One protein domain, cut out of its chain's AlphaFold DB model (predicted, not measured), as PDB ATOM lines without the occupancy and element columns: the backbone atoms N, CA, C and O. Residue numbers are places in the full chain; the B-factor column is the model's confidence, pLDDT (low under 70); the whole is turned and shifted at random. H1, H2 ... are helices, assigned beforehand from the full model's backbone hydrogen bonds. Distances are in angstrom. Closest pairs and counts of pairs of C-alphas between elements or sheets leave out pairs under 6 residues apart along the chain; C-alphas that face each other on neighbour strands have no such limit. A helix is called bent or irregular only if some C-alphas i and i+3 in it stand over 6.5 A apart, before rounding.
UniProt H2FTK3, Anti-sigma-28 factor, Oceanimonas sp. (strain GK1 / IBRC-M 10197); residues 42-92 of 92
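This is residues 42 to 92 of the 92 residues of the protein "Anti-sigma-28 factor" of Oceanimonas sp. (strain GK1 / IBRC-M 10197) (UniProt H2FTK3). Three separate short helices are strung along a wide, open, flat U, with H1 in one arm, H2 at the base and H3 in the other arm. The helices do not pack on one another, and the middle of the U is empty. The printed part has 51 residues with three named helices, in the order H1, H2, H3, and no named strand; its class is all helix. It is extended, with a radius of gyration of the C-alphas of 17.8 A, and spans 46 by 35 by 12 A.

H1 holds residues 42 to 54 and is 18.2 A long from first to last C-alpha; C-alpha 42 stands at (184.069, 156.691, 243.574). H2 holds residues 60 to 71 and is 16.3 A long, with C-alpha 60 at (186.773, 178.312, 219.696). H3 holds residues 79 to 89 and is 15.2 A long, ending with C-alpha 89 at (184.371, 152.633, 208.112).

H1 touches no helix. A tight link of 5 residues joins it to H2, and the two are apart, with no C-alpha of the one within 8 A of the other. H2 and H3 are joined by a short link of 7 residues and are apart too. H1 and H3 are also apart. In H1, H2 and H3 every O i to N i+4 pair is within hydrogen-bond range. No helix is bent.

The two C-alphas farthest apart are those of Leu 42 and Asp 73, at 47.7 A, while those of Leu 42 and Arg 92, the chain's last residue, are 33.8 A apart. Residues 42 to 65, 68 to 73 and 76 to 92 stand free. The printed part has no cut and no long link. Its mean pLDDT is 85.5, and residue 92 is under 70.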
ATOM      1  N   LEU A  42     183.584 155.325 243.374       76.88
ATOM      2  CA  LEU A  42     184.069 156.691 243.574       76.88
ATOM      3  C   LEU A  42     185.433 156.907 242.895       76.88
ATOM      4  O   LEU A  42     185.677 157.970 242.326       76.88
ATOM      5  N   GLY A  43     186.294 155.882 242.911       78.75
ATOM      6  CA  GLY A  43     187.581 155.885 242.210       78.75
ATOM      7  C   GLY A  43     187.418 155.966 240.689       78.75
ATOM      8  O   GLY A  43     188.070 156.787 240.045       78.75
ATOM      9  N   MET A  44     186.483 155.195 240.120       81.19
ATOM     10  CA  MET A  44     186.164 155.259 238.686       81.19
ATOM     11  C   MET A  44     185.622 156.633 238.275       81.19
ATOM     12  O   MET A  44     186.023 157.183 237.247       81.19
ATOM     13  N   VAL A  45     184.744 157.223 239.090       84.81
ATOM     14  CA  VAL A  45     184.211 158.570 238.841       84.81
ATOM     15  C   VAL A  45     185.320 159.621 238.915       84.81
ATOM     16  O   VAL A  45     185.367 160.519 238.074       84.81
ATOM     17  N   GLN A  46     186.235 159.518 239.880       82.12
ATOM     18  CA  GLN A  46     187.346 160.458 240.013       82.12
ATOM     19  C   GLN A  46     188.296 160.387 238.807       82.12
ATOM     20  O   GLN A  46     188.600 161.424 238.213       82.12
ATOM     21  N   GLN A  47     188.637 159.176 238.361       82.50
ATOM     22  CA  GLN A  47     189.451 158.943 237.167       82.50
ATOM     23  C   GLN A  47     188.781 159.465 235.886       82.50
ATOM     24  O   GLN A  47     189.441 160.068 235.035       82.50
ATOM     25  N   ALA A  48     187.465 159.284 235.738       82.44
ATOM     26  CA  ALA A  48     186.715 159.838 234.612       82.44
ATOM     27  C   ALA A  48     186.739 161.376 234.621       82.44
ATOM     28  O   ALA A  48     186.948 161.999 233.580       82.44
ATOM     29  N   ARG A  49     186.596 162.010 235.792       81.50
ATOM     30  CA  ARG A  49     186.673 163.477 235.932       81.50
ATOM     31  C   ARG A  49     188.065 164.019 235.631       81.50
ATOM     32  O   ARG A  49     188.176 165.069 235.002       81.50
ATOM     33  N   GLU A  50     189.112 163.317 236.049       83.38
ATOM     34  CA  GLU A  50     190.493 163.666 235.711       83.38
ATOM     35  C   GLU A  50     190.760 163.513 234.214       83.38
ATOM     36  O   GLU A  50     191.354 164.404 233.614       83.38
ATOM     37  N   SER A  51     190.234 162.456 233.593       82.12
ATOM     38  CA  SER A  51     190.334 162.238 232.146       82.12
ATOM     39  C   SER A  51     189.645 163.352 231.356       82.12
ATOM     40  O   SER A  51     190.225 163.869 230.408       82.12
ATOM     41  N   LEU A  52     188.450 163.781 231.777       78.88
ATOM     42  CA  LEU A  52     187.732 164.907 231.165       78.88
ATOM     43  C   LEU A  52     188.460 166.242 231.361       78.88
ATOM     44  O   LEU A  52     188.465 167.075 230.462       78.88
ATOM     45  N   LYS A  53     189.094 166.448 232.522       78.25
ATOM     46  CA  LYS A  53     189.884 167.653 232.810       78.25
ATOM     47  C   LYS A  53     191.212 167.684 232.044       78.25
ATOM     48  O   LYS A  53     191.723 168.762 231.766       78.25
ATOM     49  N   ALA A  54     191.771 166.517 231.731       79.19
ATOM     50  CA  ALA A  54     192.987 166.372 230.938       79.19
ATOM     51  C   ALA A  54     192.749 166.568 229.433       79.19
ATOM     52  O   ALA A  54     193.714 166.706 228.679       79.19
ATOM     53  N   MET A  55     191.489 166.581 228.981       79.50
ATOM     54  CA  MET A  55     191.183 166.915 227.595       79.50
ATOM     55  C   MET A  55     191.564 168.379 227.336       79.50
ATOM     56  O   MET A  55     191.236 169.250 228.143       79.50
ATOM     57  N   PRO A  56     192.265 168.665 226.229       78.38
ATOM     58  CA  PRO A  56     192.635 170.028 225.891       78.38
ATOM     59  C   PRO A  56     191.380 170.876 225.677       78.38
ATOM     60  O   PRO A  56     190.392 170.416 225.099       78.38
ATOM     61  N   GLU A  57     191.433 172.125 226.134       83.19
ATOM     62  CA  GLU A  57     190.359 173.084 225.899       83.19
ATOM     63  C   GLU A  57     190.164 173.291 224.389       83.19
ATOM     64  O   GLU A  57     191.124 173.374 223.617       83.19
ATOM     65  N   VAL A  58     188.902 173.326 223.955       83.81
ATOM     66  CA  VAL A  58     188.571 173.497 222.540       83.81
ATOM     67  C   VAL A  58     188.837 174.945 222.138       83.81
ATOM     68  O   VAL A  58     188.244 175.874 222.679       83.81
ATOM     69  N   ASP A  59     189.696 175.129 221.139       88.62
ATOM     70  CA  ASP A  59     190.002 176.436 220.561       88.62
ATOM     71  C   ASP A  59     188.815 176.939 219.719       88.62
ATOM     72  O   ASP A  59     188.626 176.553 218.558       88.62
ATOM     73  N   MET A  60     187.991 177.795 220.324       90.88
ATOM     74  CA  MET A  60     186.773 178.312 219.696       90.88
ATOM     75  C   MET A  60     187.060 179.246 218.510       90.88
ATOM     76  O   MET A  60     186.248 179.310 217.587       90.88
ATOM     77  N   ASP A  61     188.226 179.892 218.464       87.75
ATOM     78  CA  ASP A  61     188.676 180.710 217.331       87.75
ATOM     79  C   ASP A  61     188.987 179.855 216.097       87.75
ATOM     80  O   ASP A  61     188.657 180.210 214.960       87.75
ATOM     81  N   LYS A  62     189.614 178.689 216.287       86.44
ATOM     82  CA  LYS A  62     189.801 177.713 215.201       86.44
ATOM     83  C   LYS A  62     188.468 177.142 214.730       86.44
ATOM     84  O   LYS A  62     188.257 177.038 213.523       86.44
ATOM     85  N   VAL A  63     187.555 176.826 215.652       91.19
ATOM     86  CA  VAL A  63     186.213 176.329 215.302       91.19
ATOM     87  C   VAL A  63     185.436 177.367 214.493       91.19
ATOM     88  O   VAL A  63     184.814 177.014 213.492       91.19
ATOM     89  N   ALA A  64     185.485 178.640 214.885       89.25
ATOM     90  CA  ALA A  64     184.819 179.722 214.166       89.25
ATOM     91  C   ALA A  64     185.358 179.877 212.736       89.25
ATOM     92  O   ALA A  64     184.574 179.897 211.787       89.25
ATOM     93  N   ARG A  65     186.687 179.893 212.566       87.25
ATOM     94  CA  ARG A  65     187.325 179.953 211.240       87.25
ATOM     95  C   ARG A  65     186.952 178.767 210.362       87.25
ATOM     96  O   ARG A  65     186.616 178.956 209.198       87.25
ATOM     97  N   LEU A  66     186.959 177.561 210.926       87.50
ATOM     98  CA  LEU A  66     186.579 176.361 210.189       87.50
ATOM     99  C   LEU A  66     185.111 176.421 209.750       87.50
ATOM    100  O   LEU A  66     184.813 176.170 208.589       87.50
ATOM    101  N   ARG A  67     184.195 176.815 210.645       88.12
ATOM    102  CA  ARG A  67     182.772 176.995 210.311       88.12
ATOM    103  C   ARG A  67     182.567 177.988 209.173       88.12
ATOM    104  O   ARG A  67     181.738 177.742 208.304       88.12
ATOM    105  N   GLN A  68     183.313 179.088 209.180       89.00
ATOM    106  CA  GLN A  68     183.209 180.106 208.145       89.00
ATOM    107  C   GLN A  68     183.744 179.613 206.797       89.00
ATOM    108  O   GLN A  68     183.071 179.787 205.788       89.00
ATOM    109  N   ALA A  69     184.879 178.910 206.788       85.69
ATOM    110  CA  ALA A  69     185.415 178.295 205.576       85.69
ATOM    111  C   ALA A  69     184.461 177.238 204.980       85.69
ATOM    112  O   ALA A  69     184.333 177.153 203.763       85.69
ATOM    113  N   ILE A  70     183.744 176.476 205.822       87.50
ATOM    114  CA  ILE A  70     182.692 175.549 205.360       87.50
ATOM    115  C   ILE A  70     181.536 176.332 204.733       87.50
ATOM    116  O   ILE A  70     181.058 175.969 203.665       87.50
ATOM    117  N   ALA A  71     181.078 177.403 205.387       85.44
ATOM    118  CA  ALA A  71     179.960 178.210 204.898       85.44
ATOM    119  C   ALA A  71     180.254 178.899 203.555       85.44
ATOM    120  O   ALA A  71     179.332 179.118 202.772       85.44
ATOM    121  N   ASN A  72     181.520 179.224 203.298       89.12
ATOM    122  CA  ASN A  72     181.971 179.865 202.066       89.12
ATOM    123  C   ASN A  72     182.353 178.873 200.949       89.12
ATOM    124  O   ASN A  72     182.797 179.319 199.895       89.12
ATOM    125  N   ASP A  73     182.214 177.558 201.164       82.25
ATOM    126  CA  ASP A  73     182.664 176.510 200.226       82.25
ATOM    127  C   ASP A  73     184.190 176.546 199.943       82.25
ATOM    128  O   ASP A  73     184.682 176.045 198.937       82.25
ATOM    129  N   GLU A  74     184.977 177.136 200.854       84.12
ATOM    130  CA  GLU A  74     186.425 177.362 200.690       84.12
ATOM    131  C   GLU A  74     187.289 176.178 201.159       84.12
ATOM    132  O   GLU A  74     188.519 176.235 201.103       84.12
ATOM    133  N   LEU A  75     186.675 175.098 201.646       79.75
ATOM    134  CA  LEU A  75     187.389 173.889 202.055       79.75
ATOM    135  C   LEU A  75     187.453 172.896 200.892       79.75
ATOM    136  O   LEU A  75     186.434 172.282 200.569       79.75
ATOM    137  N   PRO A  76     188.634 172.688 200.281       79.50
ATOM    138  CA  PRO A  76     188.773 171.710 199.217       79.50
ATOM    139  C   PRO A  76     188.501 170.311 199.773       79.50
ATOM    140  O   PRO A  76     189.149 169.860 200.721       79.50
ATOM    141  N   LEU A  77     187.533 169.622 199.174       80.50
ATOM    142  CA  LEU A  77     187.220 168.247 199.525       80.50
ATOM    143  C   LEU A  77     188.176 167.301 198.794       80.50
ATOM    144  O   LEU A  77     188.169 167.215 197.567       80.50
ATOM    145  N   ASP A  78     188.971 166.556 199.556       88.50
ATOM    146  CA  ASP A  78     189.775 165.465 199.014       88.50
ATOM    147  C   ASP A  78     188.905 164.205 198.855       88.50
ATOM    148  O   ASP A  78     188.620 163.480 199.814       88.50
ATOM    149  N   LEU A  79     188.457 163.955 197.621       89.31
ATOM    150  CA  LEU A  79     187.624 162.802 197.265       89.31
ATOM    151  C   LEU A  79     188.364 161.461 197.432       89.31
ATOM    152  O   LEU A  79     187.739 160.451 197.770       89.31
ATOM    153  N   GLU A  80     189.685 161.438 197.243       89.38
ATOM    154  CA  GLU A  80     190.508 160.238 197.427       89.38
ATOM    155  C   GLU A  80     190.592 159.874 198.911       89.38
ATOM    156  O   GLU A  80     190.384 158.718 199.287       89.38
ATOM    157  N   ALA A  81     190.832 160.862 199.775       89.19
ATOM    158  CA  ALA A  81     190.828 160.656 201.220       89.19
ATOM    159  C   ALA A  81     189.438 160.237 201.728       89.19
ATOM    160  O   ALA A  81     189.323 159.305 202.531       89.19
ATOM    161  N   LEU A  82     188.374 160.875 201.225       89.88
ATOM    162  CA  LEU A  82     186.999 160.566 201.617       89.88
ATOM    163  C   LEU A  82     186.582 159.144 201.216       89.88
ATOM    164  O   LEU A  82     186.034 158.409 202.038       89.88
ATOM    165  N   SER A  83     186.852 158.728 199.977       91.94
ATOM    166  CA  SER A  83     186.486 157.389 199.496       91.94
ATOM    167  C   SER A  83     187.159 156.278 200.309       91.94
ATOM    168  O   SER A  83     186.502 155.308 200.693       91.94
ATOM    169  N   ARG A  84     188.442 156.448 200.657       93.62
ATOM    170  CA  ARG A  84     189.180 155.514 201.523       93.62
ATOM    171  C   ARG A  84     188.565 155.424 202.916       93.62
ATOM    172  O   ARG A  84     188.358 154.315 203.406       93.62
ATOM    173  N   ALA A  85     188.227 156.564 203.521       92.31
ATOM    174  CA  ALA A  85     187.606 156.609 204.843       92.31
ATOM    175  C   ALA A  85     186.238 155.902 204.869       92.31
ATOM    176  O   ALA A  85     185.946 155.166 205.810       92.31
ATOM    177  N   ILE A  86     185.420 156.066 203.821       93.75
ATOM    178  CA  ILE A  86     184.118 155.386 203.697       93.75
ATOM    179  C   ILE A  86     184.295 153.863 203.622       93.75
ATOM    180  O   ILE A  86     183.584 153.123 204.304       93.75
ATOM    181  N   VAL A  87     185.250 153.382 202.819       95.50
ATOM    182  CA  VAL A  87     185.527 151.941 202.698       95.50
ATOM    183  C   VAL A  87     186.062 151.366 204.011       95.50
ATOM    184  O   VAL A  87     185.661 150.270 204.391       95.50
ATOM    185  N   GLU A  88     186.941 152.079 204.722       94.06
ATOM    186  CA  GLU A  88     187.454 151.632 206.024       94.06
ATOM    187  C   GLU A  88     186.348 151.566 207.086       94.06
ATOM    188  O   GLU A  88     186.257 150.572 207.804       94.06
ATOM    189  N   LEU A  89     185.481 152.584 207.157       91.94
ATOM    190  CA  LEU A  89     184.371 152.633 208.112       91.94
ATOM    191  C   LEU A  89     183.441 151.426 207.964       91.94
ATOM    192  O   LEU A  89     183.016 150.860 208.964       91.94
ATOM    193  N   HIS A  90     183.151 151.015 206.730       92.75
ATOM    194  CA  HIS A  90     182.267 149.881 206.464       92.75
ATOM    195  C   HIS A  90     182.943 148.511 206.677       92.75
ATOM    196  O   HIS A  90     182.273 147.483 206.647       92.75
ATOM    197  N   ARG A  91     184.269 148.473 206.867       85.94
ATOM    198  CA  ARG A  91     185.029 147.245 207.162       85.94
ATOM    199  C   ARG A  91     185.209 146.979 208.659       85.94
ATOM    200  O   ARG A  91     185.742 145.920 208.991       85.94
ATOM    201  N   ARG A  92     184.836 147.922 209.527       67.69
ATOM    202  CA  ARG A  92     184.777 147.726 210.983       67.69
ATOM    203  C   ARG A  92     183.406 147.220 211.401       67.69
ATOM    204  O   ARG A  92     183.382 146.451 212.383       67.69
TER     205      ARG A  92